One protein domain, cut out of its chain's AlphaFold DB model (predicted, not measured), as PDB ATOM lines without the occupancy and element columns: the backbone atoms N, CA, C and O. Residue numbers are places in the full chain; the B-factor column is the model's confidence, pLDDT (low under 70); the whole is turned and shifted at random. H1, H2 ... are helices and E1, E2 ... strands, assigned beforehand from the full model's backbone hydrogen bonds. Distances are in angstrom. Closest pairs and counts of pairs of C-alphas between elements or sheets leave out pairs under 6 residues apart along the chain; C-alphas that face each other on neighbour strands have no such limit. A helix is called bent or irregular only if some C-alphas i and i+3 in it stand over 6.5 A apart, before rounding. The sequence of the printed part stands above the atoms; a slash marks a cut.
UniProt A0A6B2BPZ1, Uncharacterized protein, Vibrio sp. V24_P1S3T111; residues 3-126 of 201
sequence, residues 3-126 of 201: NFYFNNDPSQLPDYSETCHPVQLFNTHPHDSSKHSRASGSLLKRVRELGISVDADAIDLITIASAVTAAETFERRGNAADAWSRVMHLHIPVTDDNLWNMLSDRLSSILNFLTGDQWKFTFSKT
ATOM      1  N   ASN A   3     134.291 119.300 188.270       98.19
ATOM      2  CA  ASN A   3     133.490 120.517 188.270       98.19
ATOM      3  C   ASN A   3     133.179 120.910 186.830       98.19
ATOM      4  O   ASN A   3     134.090 121.189 186.055       98.19
ATOM      5  N   PHE A   4     131.902 120.974 186.486       98.50
ATOM      6  CA  PHE A   4     131.445 121.502 185.211       98.50
ATOM      7  C   PHE A   4     131.010 122.950 185.392       98.50
ATOM      8  O   PHE A   4     130.112 123.229 186.187       98.50
ATOM      9  N   TYR A   5     131.611 123.862 184.632       98.69
ATOM     10  CA  TYR A   5     131.228 125.273 184.625       98.69
ATOM     11  C   TYR A   5     130.508 125.593 183.329       98.69
ATOM     12  O   TYR A   5     131.060 125.406 182.246       98.69
ATOM     13  N   PHE A   6     129.272 126.070 183.437       98.56
ATOM     14  CA  PHE A   6     128.458 126.430 182.287       98.56
ATOM     15  C   PHE A   6     128.335 127.941 182.175       98.56
ATOM     16  O   PHE A   6     128.127 128.629 183.166       98.56
ATOM     17  N   ASN A   7     128.419 128.473 180.961       98.06
ATOM     18  CA  ASN A   7     128.081 129.868 180.693       98.06
ATOM     19  C   ASN A   7     127.771 130.054 179.206       98.06
ATOM     20  O   ASN A   7     128.282 129.318 178.366       98.06
ATOM     21  N   ASN A   8     126.934 131.026 178.853       96.38
ATOM     22  CA  ASN A   8     126.742 131.399 177.451       96.38
ATOM     23  C   ASN A   8     127.912 132.231 176.900       96.38
ATOM     24  O   ASN A   8     128.135 132.252 175.686       96.38
ATOM     25  N   ASP A   9     128.619 132.950 177.770       96.44
ATOM     26  CA  ASP A   9     129.802 133.742 177.464       96.44
ATOM     27  C   ASP A   9     131.068 132.973 177.875       96.44
ATOM     28  O   ASP A   9     131.303 132.774 179.070       96.44
ATOM     29  N   PRO A  10     131.894 132.525 176.912       95.62
ATOM     30  CA  PRO A  10     133.105 131.781 177.219       95.62
ATOM     31  C   PRO A  10     134.163 132.610 177.960       95.62
ATOM     32  O   PRO A  10     135.049 132.017 178.561       95.62
ATOM     33  N   SER A  11     134.076 133.947 177.986       95.44
ATOM     34  CA  SER A  11     134.967 134.782 178.811       95.44
ATOM     35  C   SER A  11     134.724 134.629 180.316       95.44
ATOM     36  O   SER A  11     135.584 134.979 181.118       95.44
ATOM     37  N   GLN A  12     133.553 134.110 180.698       96.56
ATOM     38  CA  GLN A  12     133.164 133.838 182.083       96.56
ATOM     39  C   GLN A  12     133.435 132.381 182.486       96.56
ATOM     40  O   GLN A  12     133.053 131.959 183.578       96.56
ATOM     41  N   LEU A  13     134.030 131.584 181.593       97.50
ATOM     42  CA  LEU A  13     134.402 130.205 181.877       97.50
ATOM     43  C   LEU A  13     135.835 130.144 182.422       97.50
ATOM     44  O   LEU A  13     136.702 130.868 181.932       97.50
ATOM     45  N   PRO A  14     136.104 129.275 183.409       97.75
ATOM     46  CA  PRO A  14     137.463 129.006 183.854       97.75
ATOM     47  C   PRO A  14     138.244 128.210 182.803       97.75
ATOM     48  O   PRO A  14     137.664 127.608 181.895       97.75
ATOM     49  N   ASP A  15     139.561 128.143 182.984       96.75
ATOM     50  CA  ASP A  15     140.414 127.288 182.168       96.75
ATOM     51  C   ASP A  15     140.112 125.799 182.398       96.75
ATOM     52  O   ASP A  15     139.752 125.350 183.494       96.75
ATOM     53  N   TYR A  16     140.278 125.024 181.328       95.62
ATOM     54  CA  TYR A  16     140.137 123.576 181.359       95.62
ATOM     55  C   TYR A  16     141.251 122.936 182.201       95.62
ATOM     56  O   TYR A  16     142.426 123.267 182.054       95.62
ATOM     57  N   SER A  17     140.898 121.970 183.050       94.69
ATOM     58  CA  SER A  17     141.852 121.114 183.769       94.69
ATOM     59  C   SER A  17     141.255 119.731 184.037       94.69
ATOM     60  O   SER A  17     140.085 119.487 183.757       94.69
ATOM     61  N   GLU A  18     142.032 118.820 184.626       90.19
ATOM     62  CA  GLU A  18     141.568 117.461 184.955       90.19
ATOM     63  C   GLU A  18     140.323 117.435 185.858       90.19
ATOM     64  O   GLU A  18     139.532 116.497 185.802       90.19
ATOM     65  N   THR A  19     140.116 118.470 186.677       93.56
ATOM     66  CA  THR A  19     138.971 118.575 187.596       93.56
ATOM     67  C   THR A  19     137.996 119.696 187.235       93.56
ATOM     68  O   THR A  19     137.068 119.960 188.005       93.56
ATOM     69  N   CYS A  20     138.211 120.385 186.110       96.94
ATOM     70  CA  CYS A  20     137.437 121.548 185.679       96.94
ATOM     71  C   CYS A  20     137.108 121.457 184.188       96.94
ATOM     72  O   CYS A  20     137.989 121.575 183.338       96.94
ATOM     73  N   HIS A  21     135.826 121.302 183.874       97.88
ATOM     74  CA  HIS A  21     135.327 121.176 182.512       97.88
ATOM     75  C   HIS A  21     134.450 122.387 182.148       97.88
ATOM     76  O   HIS A  21     133.252 122.402 182.452       97.88
ATOM     77  N   PRO A  22     135.004 123.416 181.484       98.31
ATOM     78  CA  PRO A  22     134.230 124.538 180.962       98.31
ATOM     79  C   PRO A  22     133.362 124.135 179.760       98.31
ATOM     80  O   PRO A  22     133.809 123.477 178.811       98.31
ATOM     81  N   VAL A  23     132.099 124.560 179.776       98.50
ATOM     82  CA  VAL A  23     131.110 124.272 178.734       98.50
ATOM     83  C   VAL A  23     130.363 125.544 178.344       98.50
ATOM     84  O   VAL A  23     129.592 126.108 179.122       98.50
ATOM     85  N   GLN A  24     130.511 125.954 177.085       97.88
ATOM     86  CA  GLN A  24     129.693 127.019 176.522       97.88
ATOM     87  C   GLN A  24     128.274 126.508 176.248       97.88
ATOM     88  O   GLN A  24     128.063 125.581 175.457       97.88
ATOM     89  N   LEU A  25     127.284 127.140 176.868       97.19
ATOM     90  CA  LEU A  25     125.878 126.935 176.555       97.19
ATOM     91  C   LEU A  25     125.453 127.827 175.395       97.19
ATOM     92  O   LEU A  25     125.791 129.005 175.323       97.19
ATOM     93  N   PHE A  26     124.617 127.268 174.524       96.00
ATOM     94  CA  PHE A  26     124.051 127.975 173.377       96.00
ATOM     95  C   PHE A  26     125.118 128.415 172.360       96.00
ATOM     96  O   PHE A  26     126.318 128.230 172.532       96.00
ATOM     97  N   ASN A  27     124.668 128.953 171.228       92.38
ATOM     98  CA  ASN A  27     125.545 129.415 170.153       92.38
ATOM     99  C   ASN A  27     125.564 130.950 170.095       92.38
ATOM    100  O   ASN A  27     125.170 131.539 169.089       92.38
ATOM    101  N   THR A  28     125.921 131.575 171.219       91.56
ATOM    102  CA  THR A  28     125.978 133.038 171.411       91.56
ATOM    103  C   THR A  28     127.344 133.644 171.087       91.56
ATOM    104  O   THR A  28     127.397 134.806 170.701       91.56
ATOM    105  N   HIS A  29     128.418 132.860 171.186       94.75
ATOM    106  CA  HIS A  29     129.800 133.266 170.903       94.75
ATOM    107  C   HIS A  29     130.514 132.208 170.043       94.75
ATOM    108  O   HIS A  29     130.053 131.059 170.018       94.75
ATOM    109  N   PRO A  30     131.609 132.564 169.340       94.94
ATOM    110  CA  PRO A  30     132.443 131.600 168.625       94.94
ATOM    111  C   PRO A  30     132.947 130.489 169.548       94.94
ATOM    112  O   PRO A  30     133.313 130.743 170.691       94.94
ATOM    113  N   HIS A  31     132.975 129.260 169.037       94.44
ATOM    114  CA  HIS A  31     133.463 128.103 169.784       94.44
ATOM    115  C   HIS A  31     134.974 127.950 169.607       94.44
ATOM    116  O   HIS A  31     135.440 127.822 168.475       94.44
ATOM    117  N   ASP A  32     135.708 127.895 170.718       94.06
ATOM    118  CA  ASP A  32     137.111 127.487 170.760       94.06
ATOM    119  C   ASP A  32     137.225 126.092 171.391       94.06
ATOM    120  O   ASP A  32     137.106 125.915 172.606       94.06
ATOM    121  N   SER A  33     137.452 125.075 170.556       93.75
ATOM    122  CA  SER A  33     137.545 123.683 171.008       93.75
ATOM    123  C   SER A  33     138.786 123.378 171.843       93.75
ATOM    124  O   SER A  33     138.838 122.307 172.438       93.75
ATOM    125  N   SER A  34     139.781 124.271 171.869       93.19
ATOM    126  CA  SER A  34     140.959 124.111 172.728       93.19
ATOM    127  C   SER A  34     140.698 124.549 174.170       93.19
ATOM    128  O   SER A  34     141.393 124.100 175.075       93.19
ATOM    129  N   LYS A  35     139.680 125.394 174.391       94.50
ATOM    130  CA  LYS A  35     139.387 125.992 175.702       94.50
ATOM    131  C   LYS A  35     138.175 125.391 176.383       94.50
ATOM    132  O   LYS A  35     138.179 125.229 177.596       94.50
ATOM    133  N   HIS A  36     137.121 125.093 175.626       96.38
ATOM    134  CA  HIS A  36     135.870 124.636 176.214       96.38
ATOM    135  C   HIS A  36     135.056 123.746 175.274       96.38
ATOM    136  O   HIS A  36     135.143 123.781 174.041       96.38
ATOM    137  N   SER A  37     134.187 122.946 175.884       97.38
ATOM    138  CA  SER A  37     133.151 122.212 175.161       97.38
ATOM    139  C   SER A  37     131.960 123.118 174.841       97.38
ATOM    140  O   SER A  37     131.895 124.267 175.281       97.38
ATOM    141  N   ARG A  38     131.000 122.614 174.059       96.94
ATOM    142  CA  ARG A  38     129.755 123.334 173.758       96.94
ATOM    143  C   ARG A  38     128.537 122.437 173.917       96.94
ATOM    144  O   ARG A  38     128.587 121.263 173.550       96.94
ATOM    145  N   ALA A  39     127.426 123.001 174.373       97.25
ATOM    146  CA  ALA A  39     126.167 122.286 174.545       97.25
ATOM    147  C   ALA A  39     124.961 123.130 174.107       97.25
ATOM    148  O   ALA A  39     124.969 124.359 174.149       97.25
ATOM    149  N   SER A  40     123.899 122.455 173.655       96.19
ATOM    150  CA  SER A  40     122.593 123.071 173.367       96.19
ATOM    151  C   SER A  40     122.615 124.293 172.426       96.19
ATOM    152  O   SER A  40     121.791 125.197 172.542       96.19
ATOM    153  N   GLY A  41     123.497 124.302 171.418       95.75
ATOM    154  CA  GLY A  41     123.699 125.446 170.511       95.75
ATOM    155  C   GLY A  41     122.437 125.983 169.812       95.75
ATOM    156  O   GLY A  41     122.326 127.178 169.555       95.75
ATOM    157  N   SER A  42     121.451 125.123 169.535       95.12
ATOM    158  CA  SER A  42     120.192 125.516 168.873       95.12
ATOM    159  C   SER A  42     119.045 125.860 169.828       95.12
ATOM    160  O   SER A  42     117.973 126.251 169.364       95.12
ATOM    161  N   LEU A  43     119.242 125.715 171.141       95.38
ATOM    162  CA  LEU A  43     118.168 125.774 172.131       95.38
ATOM    163  C   LEU A  43     117.473 127.139 172.152       95.38
ATOM    164  O   LEU A  43     116.277 127.200 171.878       95.38
ATOM    165  N   LEU A  44     118.214 128.236 172.354       95.19
ATOM    166  CA  LEU A  44     117.615 129.578 172.379       95.19
ATOM    167  C   LEU A  44     116.893 129.907 171.071       95.19
ATOM    168  O   LEU A  44     115.793 130.449 171.094       95.19
ATOM    169  N   LYS A  45     117.459 129.525 169.919       95.25
ATOM    170  CA  LYS A  45     116.793 129.710 168.622       95.25
ATOM    171  C   LYS A  45     115.447 128.982 168.584       95.25
ATOM    172  O   LYS A  45     114.452 129.586 168.200       95.25
ATOM    173  N   ARG A  46     115.395 127.719 169.021       94.25
ATOM    174  CA  ARG A  46     114.158 126.920 169.056       94.25
ATOM    175  C   ARG A  46     113.110 127.496 170.006       94.25
ATOM    176  O   ARG A  46     111.939 127.504 169.647       94.25
ATOM    177  N   VAL A  47     113.523 127.997 171.171       94.94
ATOM    178  CA  VAL A  47     112.616 128.685 172.103       94.94
ATOM    179  C   VAL A  47     112.047 129.940 171.440       94.94
ATOM    180  O   VAL A  47     110.833 130.111 171.396       94.94
ATOM    181  N   ARG A  48     112.893 130.781 170.832       95.12
ATOM    182  CA  ARG A  48     112.437 131.993 170.129       95.12
ATOM    183  C   ARG A  48     111.464 131.671 168.994       95.12
ATOM    184  O   ARG A  48     110.491 132.396 168.800       95.12
ATOM    185  N   GLU A  49     111.693 130.579 168.268       95.12
ATOM    186  CA  GLU A  49     110.827 130.100 167.183       95.12
ATOM    187  C   GLU A  49     109.440 129.608 167.644       95.12
ATOM    188  O   GLU A  49     108.570 129.402 166.794       95.12
ATOM    189  N   LEU A  50     109.190 129.464 168.954       93.31
ATOM    190  CA  LEU A  50     107.834 129.258 169.482       93.31
ATOM    191  C   LEU A  50     106.937 130.483 169.251       93.31
ATOM    192  O   LEU A  50     105.722 130.332 169.175       93.31
ATOM    193  N   GLY A  51     107.520 131.675 169.092       94.94
ATOM    194  CA  GLY A  51     106.784 132.910 168.808       94.94
ATOM    195  C   GLY A  51     106.024 133.495 170.001       94.94
ATOM    196  O   GLY A  51     105.194 134.377 169.798       94.94
ATOM    197  N   ILE A  52     106.308 133.030 171.219       94.31
ATOM    198  CA  ILE A  52     105.775 133.560 172.482       94.31
ATOM    199  C   ILE A  52     106.916 133.849 173.456       94.31
ATOM    200  O   ILE A  52     107.988 133.249 173.350       94.31
ATOM    201  N   SER A  53     106.679 134.749 174.408       94.62
ATOM    202  CA  SER A  53     107.525 134.837 175.597       94.62
ATOM    203  C   SER A  53     107.379 133.549 176.404       94.62
ATOM    204  O   SER A  53     106.267 133.056 176.586       94.62
ATOM    205  N   VAL A  54     108.507 133.001 176.842       94.44
ATOM    206  CA  VAL A  54     108.565 131.811 177.694       94.44
ATOM    207  C   VAL A  54     109.002 132.251 179.081       94.44
ATOM    208  O   VAL A  54     109.867 133.122 179.196       94.44
ATOM    209  N   ASP A  55     108.403 131.648 180.103       95.88
ATOM    210  CA  ASP A  55     108.716 131.939 181.499       95.88
ATOM    211  C   ASP A  55     110.196 131.699 181.804       95.88
ATOM    212  O   ASP A  55     110.821 130.770 181.280       95.88
ATOM    213  N   ALA A  56     110.754 132.552 182.662       96.31
ATOM    214  CA  ALA A  56     112.163 132.514 183.032       96.31
ATOM    215  C   ALA A  56     112.533 131.171 183.683       96.31
ATOM    216  O   ALA A  56     113.463 130.509 183.228       96.31
ATOM    217  N   ASP A  57     111.697 130.680 184.601       96.50
ATOM    218  CA  ASP A  57     111.859 129.378 185.257       96.50
ATOM    219  C   ASP A  57     111.879 128.211 184.258       96.50
ATOM    220  O   ASP A  57     112.607 127.235 184.433       96.50
ATOM    221  N   ALA A  58     111.110 128.301 183.167       95.88
ATOM    222  CA  ALA A  58     111.115 127.277 182.127       95.88
ATOM    223  C   ALA A  58     112.409 127.313 181.295       95.88
ATOM    224  O   ALA A  58     112.911 126.256 180.899       95.88
ATOM    225  N   ILE A  59     112.966 128.507 181.044       97.12
ATOM    226  CA  ILE A  59     114.290 128.670 180.421       97.12
ATOM    227  C   ILE A  59     115.390 128.141 181.340       97.12
ATOM    228  O   ILE A  59     116.285 127.436 180.865       97.12
ATOM    229  N   ASP A  60     115.313 128.415 182.637       98.00
ATOM    230  CA  ASP A  60     116.261 127.883 183.608       98.00
ATOM    231  C   ASP A  60     116.193 126.360 183.657       98.00
ATOM    232  O   ASP A  60     117.211 125.699 183.475       98.00
ATOM    233  N   LEU A  61     114.995 125.778 183.766       97.62
ATOM    234  CA  LEU A  61     114.828 124.326 183.825       97.62
ATOM    235  C   LEU A  61     115.426 123.618 182.598       97.62
ATOM    236  O   LEU A  61     116.121 122.611 182.739       97.62
ATOM    237  N   ILE A  62     115.209 124.142 181.383       96.75
ATOM    238  CA  ILE A  62     115.801 123.553 180.167       96.75
ATOM    239  C   ILE A  62     117.311 123.819 180.051       96.75
ATOM    240  O   ILE A  62     118.032 123.040 179.416       96.75
ATOM    241  N   THR A  63     117.808 124.887 180.677       97.81
ATOM    242  CA  THR A  63     119.243 125.177 180.800       97.81
ATOM    243  C   THR A  63     119.913 124.179 181.742       97.81
ATOM    244  O   THR A  63     120.921 123.576 181.373       97.81
ATOM    245  N   ILE A  64     119.297 123.900 182.892       98.56
ATOM    246  CA  ILE A  64     119.741 122.884 183.852       98.56
ATOM    247  C   ILE A  64     119.732 121.500 183.203       98.56
ATOM    248  O   ILE A  64     120.740 120.798 183.234       98.56
ATOM    249  N   ALA A  65     118.642 121.129 182.524       97.56
ATOM    250  CA  ALA A  65     118.560 119.860 181.800       97.56
ATOM    251  C   ALA A  65     119.642 119.735 180.710       97.56
ATOM    252  O   ALA A  65     120.210 118.659 180.510       97.56
ATOM    253  N   SER A  66     119.971 120.840 180.027       97.75
ATOM    254  CA  SER A  66     121.073 120.885 179.055       97.75
ATOM    255  C   SER A  66     122.430 120.657 179.715       97.75
ATOM    256  O   SER A  66     123.242 119.910 179.174       97.75
ATOM    257  N   ALA A  67     122.671 121.277 180.871       98.50
ATOM    258  CA  ALA A  67     123.905 121.122 181.629       98.50
ATOM    259  C   ALA A  67     124.081 119.687 182.150       98.50
ATOM    260  O   ALA A  67     125.144 119.099 181.964       98.50
ATOM    261  N   VAL A  68     123.020 119.087 182.699       98.06
ATOM    262  CA  VAL A  68     123.003 117.678 183.130       98.06
ATOM    263  C   VAL A  68     123.309 116.746 181.956       98.06
ATOM    264  O   VAL A  68     124.224 115.933 182.046       98.06
ATOM    265  N   THR A  69     122.620 116.918 180.822       95.94
ATOM    266  CA  THR A  69     122.844 116.098 179.615       95.94
ATOM    267  C   THR A  69     124.282 116.228 179.101       95.94
ATOM    268  O   THR A  69     124.894 115.251 178.667       95.94
ATOM    269  N   ALA A  70     124.833 117.443 179.134       97.12
ATOM    270  CA  ALA A  70     126.199 117.716 178.712       97.12
ATOM    271  C   ALA A  70     127.226 117.056 179.642       97.12
ATOM    272  O   ALA A  70     128.093 116.339 179.151       97.12
ATOM    273  N   ALA A  71     127.099 117.243 180.960       96.94
ATOM    274  CA  ALA A  71     127.969 116.606 181.949       96.94
ATOM    275  C   ALA A  71     127.919 115.075 181.831       96.94
ATOM    276  O   ALA A  71     128.961 114.430 181.767       96.94
ATOM    277  N   GLU A  72     126.721 114.501 181.678       93.88
ATOM    278  CA  GLU A  72     126.548 113.061 181.481       93.88
ATOM    279  C   GLU A  72     127.254 112.548 180.216       93.88
ATOM    280  O   GLU A  72     127.796 111.443 180.222       93.88
ATOM    281  N   THR A  73     127.262 113.348 179.145       93.25
ATOM    282  CA  THR A  73     127.898 113.007 177.864       93.25
ATOM    283  C   THR A  73     129.422 113.137 177.914       93.25
ATOM    284  O   THR A  73     130.130 112.332 177.305       93.25
ATOM    285  N   PHE A  74     129.933 114.173 178.581       94.19
ATOM    286  CA  PHE A  74     131.363 114.472 178.622       94.19
ATOM    287  C   PHE A  74     132.109 113.642 179.670       94.19
ATOM    288  O   PHE A  74     133.197 113.150 179.373       94.19
ATOM    289  N   GLU A  75     131.516 113.417 180.844       92.94
ATOM    290  CA  GLU A  75     132.126 112.603 181.894       92.94
ATOM    291  C   GLU A  75     131.832 111.121 181.658       92.94
ATOM    292  O   GLU A  75     130.749 110.625 181.963       92.94
ATOM    293  N   ARG A  76     132.777 110.362 181.108       90.38
ATOM    294  CA  ARG A  76     132.550 108.934 180.833       90.38
ATOM    295  C   ARG A  76     132.622 108.114 182.120       90.38
ATOM    296  O   ARG A  76     133.581 108.233 182.870       90.38
ATOM    297  N   ARG A  77     131.678 107.184 182.326       87.88
ATOM    298  CA  ARG A  77     131.686 106.273 183.495       87.88
ATOM    299  C   ARG A  77     132.971 105.455 183.625       87.88
ATOM    300  O   ARG A  77     133.418 105.228 184.737       87.88
ATOM    301  N   GLY A  78     133.611 105.093 182.510       83.00
ATOM    302  CA  GLY A  78     134.902 104.394 182.524       83.00
ATOM    303  C   GLY A  78     136.051 105.177 183.174       83.00
ATOM    304  O   GLY A  78     137.066 104.576 183.495       83.00
ATOM    305  N   ASN A  79     135.888 106.487 183.389       78.75
ATOM    306  CA  ASN A  79     136.856 107.325 184.099       78.75
ATOM    307  C   ASN A  79     136.575 107.401 185.614       78.75
ATOM    308  O   ASN A  79     137.370 107.977 186.354       78.75
ATOM    309  N   ALA A  80     135.443 106.865 186.089       77.38
ATOM    310  CA  ALA A  80     135.109 106.843 187.510       77.38
ATOM    311  C   ALA A  80     135.987 105.835 188.271       77.38
ATOM    312  O   ALA A  80     136.448 104.846 187.704       77.38
ATOM    313  N   ALA A  81     136.179 106.057 189.576       72.50
ATOM    314  CA  ALA A  81     137.051 105.228 190.417       72.50
ATOM    315  C   ALA A  81     136.624 103.747 190.476       72.50
ATOM    316  O   ALA A  81     137.468 102.865 190.586       72.50
ATOM    317  N   ASP A  82     135.320 103.485 190.378       78.00
ATOM    318  CA  ASP A  82     134.701 102.156 190.312       78.00
ATOM    319  C   ASP A  82     134.229 101.792 188.888       78.00
ATOM    320  O   ASP A  82     133.504 100.817 188.701       78.00
ATOM    321  N   ALA A  83     134.603 102.598 187.888       76.25
ATOM    322  CA  ALA A  83     134.103 102.556 186.513       76.25
ATOM    323  C   ALA A  83     132.563 102.639 186.381       76.25
ATOM    324  O   ALA A  83     132.004 102.265 185.343       76.25
ATOM    325  N   TRP A  84     131.866 103.135 187.412       76.12
ATOM    326  CA  TRP A  84     130.410 103.095 187.508       76.12
ATOM    327  C   TRP A  84     129.794 104.419 187.977       76.12
ATOM    328  O   TRP A  84     129.051 105.030 187.205       76.12
ATOM    329  N   SER A  85     130.093 104.880 189.194       88.50
ATOM    330  CA  SER A  85     129.481 106.050 189.835       88.50
ATOM    331  C   SER A  85     130.399 107.270 189.778       88.50
ATOM    332  O   SER A  85     131.420 107.354 190.465       88.50
ATOM    333  N   ARG A  86     130.008 108.283 189.001       92.38
ATOM    334  CA  ARG A  86     130.743 109.553 188.894       92.38
ATOM    335  C   ARG A  86     130.378 110.498 190.041       92.38
ATOM    336  O   ARG A  86     129.297 110.412 190.614       92.38
ATOM    337  N   VAL A  87     131.262 111.454 190.331       94.62
ATOM    338  CA  VAL A  87     130.998 112.559 191.270       94.62
ATOM    339  C   VAL A  87     131.167 113.879 190.529       94.62
ATOM    340  O   VAL A  87     132.293 114.262 190.196       94.62
ATOM    341  N   MET A  88     130.052 114.557 190.265       96.19
ATOM    342  CA  MET A  88     129.976 115.739 189.404       96.19
ATOM    343  C   MET A  88     129.368 116.926 190.152       96.19
ATOM    344  O   MET A  88     128.343 116.795 190.822       96.19
ATOM    345  N   HIS A  89     129.973 118.102 189.995       98.44
ATOM    346  CA  HIS A  89     129.444 119.363 190.514       98.44
ATOM    347  C   HIS A  89     129.221 120.334 189.358       98.44
ATOM    348  O   HIS A  89     130.166 120.710 188.672       98.44
ATOM    349  N   LEU A  90     127.969 120.713 189.113       98.69
ATOM    350  CA  LEU A  90     127.585 121.608 188.028       98.69
ATOM    351  C   LEU A  90     127.363 123.029 188.563       98.69
ATOM    352  O   LEU A  90     126.547 123.244 189.461       98.69
ATOM    353  N   HIS A  91     128.061 123.995 187.966       98.75
ATOM    354  CA  HIS A  91     127.927 125.430 188.219       98.75
ATOM    355  C   HIS A  91     127.162 126.066 187.061       98.75
ATOM    356  O   HIS A  91     127.675 126.126 185.940       98.75
ATOM    357  N   ILE A  92     125.915 126.479 187.304       98.75
ATOM    358  CA  ILE A  92     124.960 126.828 186.242       98.75
ATOM    359  C   ILE A  92     124.383 128.233 186.475       98.75
ATOM    360  O   ILE A  92     123.702 128.450 187.479       98.75
ATOM    361  N   PRO A  93     124.580 129.176 185.537       98.31
ATOM    362  CA  PRO A  93     123.910 130.467 185.561       98.31
ATOM    363  C   PRO A  93     122.421 130.327 185.223       98.31
ATOM    364  O   PRO A  93     122.067 129.753 184.191       98.31
ATOM    365  N   VAL A  94     121.562 130.897 186.062       98.44
ATOM    366  CA  VAL A  94     120.094 130.861 185.972       98.44
ATOM    367  C   VAL A  94     119.496 132.237 186.263       98.44
ATOM    368  O   VAL A  94     120.162 133.129 186.793       98.44
ATOM    369  N   THR A  95     118.242 132.445 185.883       97.81
ATOM    370  CA  THR A  95     117.534 133.702 186.117       97.81
ATOM    371  C   THR A  95     117.113 133.891 187.569       97.81
ATOM    372  O   THR A  95     117.213 135.020 188.034       97.81
ATOM    373  N   ASP A  96     116.711 132.852 188.305       97.38
ATOM    374  CA  ASP A  96     116.413 132.928 189.749       97.38
ATOM    375  C   ASP A  96     117.308 131.977 190.558       97.38
ATOM    376  O   ASP A  96     116.960 130.840 190.873       97.38
ATOM    377  N   ASP A  97     118.507 132.440 190.894       98.25
ATOM    378  CA  ASP A  97     119.494 131.664 191.638       98.25
ATOM    379  C   ASP A  97     119.036 131.306 193.058       98.25
ATOM    380  O   ASP A  97     119.410 130.246 193.561       98.25
ATOM    381  N   ASN A  98     118.179 132.113 193.684       98.19
ATOM    382  CA  ASN A  98     117.630 131.794 195.002       98.19
ATOM    383  C   ASN A  98     116.693 130.583 194.930       98.19
ATOM    384  O   ASN A  98     116.844 129.642 195.715       98.19
ATOM    385  N   LEU A  99     115.762 130.578 193.968       97.81
ATOM    386  CA  LEU A  99     114.849 129.457 193.739       97.81
ATOM    387  C   LEU A  99     115.617 128.159 193.474       97.81
ATOM    388  O   LEU A  99     115.356 127.130 194.101       97.81
ATOM    389  N   TRP A 100     116.583 128.193 192.555       98.44
ATOM    390  CA  TRP A 100     117.283 126.978 192.143       98.44
ATOM    391  C   TRP A 100     118.252 126.460 193.204       98.44
ATOM    392  O   TRP A 100     118.339 125.246 193.389       98.44
ATOM    393  N   ASN A 101     118.921 127.336 193.963       98.44
ATOM    394  CA  ASN A 101     119.732 126.894 195.100       98.44
ATOM    395  C   ASN A 101     118.866 126.278 196.210       98.44
ATOM    396  O   ASN A 101     119.267 125.259 196.769       98.44
ATOM    397  N   MET A 102     117.654 126.792 196.465       98.31
ATOM    398  CA  MET A 102     116.700 126.162 197.394       98.31
ATOM    399  C   MET A 102     116.290 124.747 196.940       98.31
ATOM    400  O   MET A 102     116.069 123.865 197.766       98.31
ATOM    401  N   LEU A 103     116.198 124.513 195.628       98.12
ATOM    402  CA  LEU A 103     115.822 123.219 195.045       98.12
ATOM    403  C   LEU A 103     117.014 122.291 194.750       98.12
ATOM    404  O   LEU A 103     116.800 121.160 194.305       98.12
ATOM    405  N   SER A 104     118.249 122.742 194.986       98.19
ATOM    406  CA  SER A 104     119.474 122.045 194.573       98.19
ATOM    407  C   SER A 104     119.576 120.629 195.143       98.19
ATOM    408  O   SER A 104     119.748 119.682 194.375       98.19
ATOM    409  N   ASP A 105     119.346 120.452 196.446       98.12
ATOM    410  CA  ASP A 105     119.377 119.141 197.106       98.12
ATOM    411  C   ASP A 105     118.312 118.184 196.555       98.12
ATOM    412  O   ASP A 105     118.552 116.985 196.388       98.12
ATOM    413  N   ARG A 106     117.132 118.711 196.206       98.31
ATOM    414  CA  ARG A 106     116.061 117.914 195.598       98.31
ATOM    415  C   ARG A 106     116.445 117.458 194.193       98.31
ATOM    416  O   ARG A 106     116.212 116.297 193.856       98.31
ATOM    417  N   LEU A 107     117.030 118.342 193.382       97.75
ATOM    418  CA  LEU A 107     117.537 117.993 192.051       97.75
ATOM    419  C   LEU A 107     118.653 116.948 192.138       97.75
ATOM    420  O   LEU A 107     118.601 115.944 191.427       97.75
ATOM    421  N   SER A 108     119.605 117.144 193.052       98.12
ATOM    422  CA  SER A 108     120.663 116.180 193.356       98.12
ATOM    423  C   SER A 108     120.092 114.820 193.739       98.12
ATOM    424  O   SER A 108     120.449 113.818 193.130       98.12
ATOM    425  N   SER A 109     119.144 114.764 194.678       98.19
ATOM    426  CA  SER A 109     118.538 113.500 195.109       98.19
ATOM    427  C   SER A 109     117.832 112.759 193.971       98.19
ATOM    428  O   SER A 109     117.956 111.537 193.881       98.19
ATOM    429  N   ILE A 110     117.109 113.475 193.102       97.56
ATOM    430  CA  ILE A 110     116.427 112.877 191.946       97.56
ATOM    431  C   ILE A 110     117.452 112.263 190.991       97.56
ATOM    432  O   ILE A 110     117.302 111.112 190.586       97.56
ATOM    433  N   LEU A 111     118.503 113.004 190.639       97.06
ATOM    434  CA  LEU A 111     119.504 112.527 189.687       97.06
ATOM    435  C   LEU A 111     120.380 111.418 190.272       97.06
ATOM    436  O   LEU A 111     120.660 110.452 189.568       97.06
ATOM    437  N   ASN A 112     120.722 111.485 191.561       95.69
ATOM    438  CA  ASN A 112     121.442 110.413 192.247       95.69
ATOM    439  C   ASN A 112     120.675 109.090 192.160       95.69
ATOM    440  O   ASN A 112     121.250 108.054 191.836       95.69
ATOM    441  N   PHE A 113     119.362 109.133 192.400       96.12
ATOM    442  CA  PHE A 113     118.507 107.956 192.286       96.12
ATOM    443  C   PHE A 113     118.406 107.448 190.841       96.12
ATOM    444  O   PHE A 113     118.516 106.250 190.601       96.12
ATOM    445  N   LEU A 114     118.203 108.350 189.876       94.75
ATOM    446  CA  LEU A 114     117.964 107.972 188.482       94.75
ATOM    447  C   LEU A 114     119.219 107.482 187.752       94.75
ATOM    448  O   LEU A 114     119.095 106.661 186.843       94.75
ATOM    449  N   THR A 115     120.407 107.987 188.099       93.31
ATOM    450  CA  THR A 115     121.645 107.684 187.359       93.31
ATOM    451  C   THR A 115     122.653 106.855 188.150       93.31
ATOM    452  O   THR A 115     123.590 106.320 187.550       93.31
ATOM    453  N   GLY A 116     122.496 106.748 189.472       93.12
ATOM    454  CA  GLY A 116     123.478 106.118 190.357       93.12
ATOM    455  C   GLY A 116     124.788 106.903 190.507       93.12
ATOM    456  O   GLY A 116     125.740 106.358 191.051       93.12
ATOM    457  N   ASP A 117     124.859 108.144 190.010       95.06
ATOM    458  CA  ASP A 117     125.996 109.049 190.220       95.06
ATOM    459  C   ASP A 117     125.758 109.959 191.442       95.06
ATOM    460  O   ASP A 117     124.674 109.978 192.020       95.06
ATOM    461  N   GLN A 118     126.760 110.752 191.820       95.69
ATOM    462  CA  GLN A 118     126.644 111.809 192.826       95.69
ATOM    463  C   GLN A 118     126.652 113.182 192.151       95.69
ATOM    464  O   GLN A 118     127.665 113.606 191.588       95.69
ATOM    465  N   TRP A 119     125.523 113.880 192.231       97.88
ATOM    466  CA  TRP A 119     125.306 115.193 191.635       97.88
ATOM    467  C   TRP A 119     125.301 116.283 192.699       97.88
ATOM    468  O   TRP A 119     124.602 116.190 193.708       97.88
ATOM    469  N   LYS A 120     126.026 117.366 192.434       98.38
ATOM    470  CA  LYS A 120     125.959 118.615 193.195       98.38
ATOM    471  C   LYS A 120     125.673 119.776 192.255       98.38
ATOM    472  O   LYS A 120     126.184 119.805 191.135       98.38
ATOM    473  N   PHE A 121     124.907 120.750 192.729       98.62
ATOM    474  CA  PHE A 121     124.589 121.958 191.978       98.62
ATOM    475  C   PHE A 121     125.006 123.211 192.739       98.62
ATOM    476  O   PHE A 121     124.891 123.289 193.960       98.62
ATOM    477  N   THR A 122     125.475 124.205 191.995       98.56
ATOM    478  CA  THR A 122     125.585 125.587 192.457       98.56
ATOM    479  C   THR A 122     125.024 126.485 191.375       98.56
ATOM    480  O   THR A 122     125.468 126.442 190.226       98.56
ATOM    481  N   PHE A 123     124.029 127.282 191.744       98.75
ATOM    482  CA  PHE A 123     123.377 128.199 190.828       98.75
ATOM    483  C   PHE A 123     123.847 129.623 191.086       98.75
ATOM    484  O   PHE A 123     123.983 130.040 192.237       98.75
ATOM    485  N   SER A 124     124.098 130.362 190.011       98.38
ATOM    486  CA  SER A 124     124.466 131.777 190.056       98.38
ATOM    487  C   SER A 124     123.562 132.589 189.140       98.38
ATOM    488  O   SER A 124     122.934 132.052 188.227       98.38
ATOM    489  N   LYS A 125     123.476 133.899 189.369       98.12
ATOM    490  CA  LYS A 125     122.675 134.778 188.518       98.12
ATOM    491  C   LYS A 125     123.270 134.867 187.110       98.12
ATOM    492  O   LYS A 125     124.439 135.204 186.937       98.12
ATOM    493  N   THR A 126     122.454 134.613 186.092       96.88
ATOM    494  CA  THR A 126     122.849 134.780 184.690       96.88
ATOM    495  C   THR A 126     122.848 136.246 184.254       96.88
ATOM    496  O   THR A 126     121.983 137.029 184.645       96.88
TER     497      THR A 126
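What this domain is: This is residues 3 to 126 of the 201 residues of an uncharacterized protein of Vibrio sp. V24_P1S3T111 (UniProt A0A6B2BPZ1). One strongly twisted sheet of five parallel strands has two long helices, H2 and H3, over one face, and no named helix is on the other; the sheet curls round H2. The short helix H1 is off the sheet, and residues 48 to 55 stick out beyond it. The printed part has 124 residues, with named elements in the order E1, E2, E3, H1, H2, E4, H3, E5, and its class is mixed, helices and strands. The sheet runs E3, E2, E1, E4, E5. The whole is compact, with a radius of gyration of the C-alphas of 14.5 A and spans of 46 by 34 by 22 A.

How they stand to each other: Strand E1, residues 3 to 7, is parallel to E2, residues 20 to 25, with N 21 and O 3 2.8 A apart, within hydrogen-bond range. E2 is parallel to the edge strand E3, residues 37 to 39, with N 24 and O 37 at 2.8 A. Helix H1, residues 43 to 48, is not on the sheet but near H2, residues 56 to 74, with 7 pairs of C-alphas within 10 A. H2 is on the sheet; its closest C-alphas to E4, residues 87 to 94, are those of Asp 60 and Val 94, 5.4 A apart. E4 is parallel to E1, with N 4 and O 89 at 2.8 A. E3, H1, H2 and E4 form a split strand-helix-strand unit, two parallel strands with helices between them in the chain and E2 and E1 between them in the sheet; its crossover is right-handed. Helix H3, residues 97 to 115, is on the same face as H2, at a height over the sheet of 7.5 A. H3 runs along edge strand E5, residues 118 to 125, at 20 degrees on the local plane; their closest C-alphas are those of Ser 108 and Trp 119, 5.0 A apart. E4 and E5 are parallel, with N 90 and O 120 at 2.8 A; E4, H3 and E5 form a strand-helix-strand unit, two parallel neighbour strands with a helix between them in the chain, and its crossover is right-handed. H3 is irregular, with C-alphas 102 and 105 7.5 A apart, and has a kink of 47 degrees near residue 105. Every O i to N i+4 pair is within hydrogen-bond range in H1 and H2, and 13 of 15 in H3.

Where its parts are: E1 begins at C-alpha 3, (133.490, 120.517, 188.270), and is 13.2 A long; E2 is 15.7 A, E3 7.0 A and H1 8.7 A. H2 begins at C-alpha 56, (112.163, 132.514, 183.032), and is 26.7 A long. E4 is 22.0 A, H3 24.5 A and E5 23.7 A, ending at C-alpha 125, (122.675, 134.778, 188.518).

The domain as a whole: The two C-alphas farthest apart are those of Gly 51 and Asp 82, 46.8 A. The printed part has no cut. The links E1 to E2, E2 to E3 and H2 to E4 are long. The mean pLDDT of the printed part is 95.2, and no printed residue is under 70.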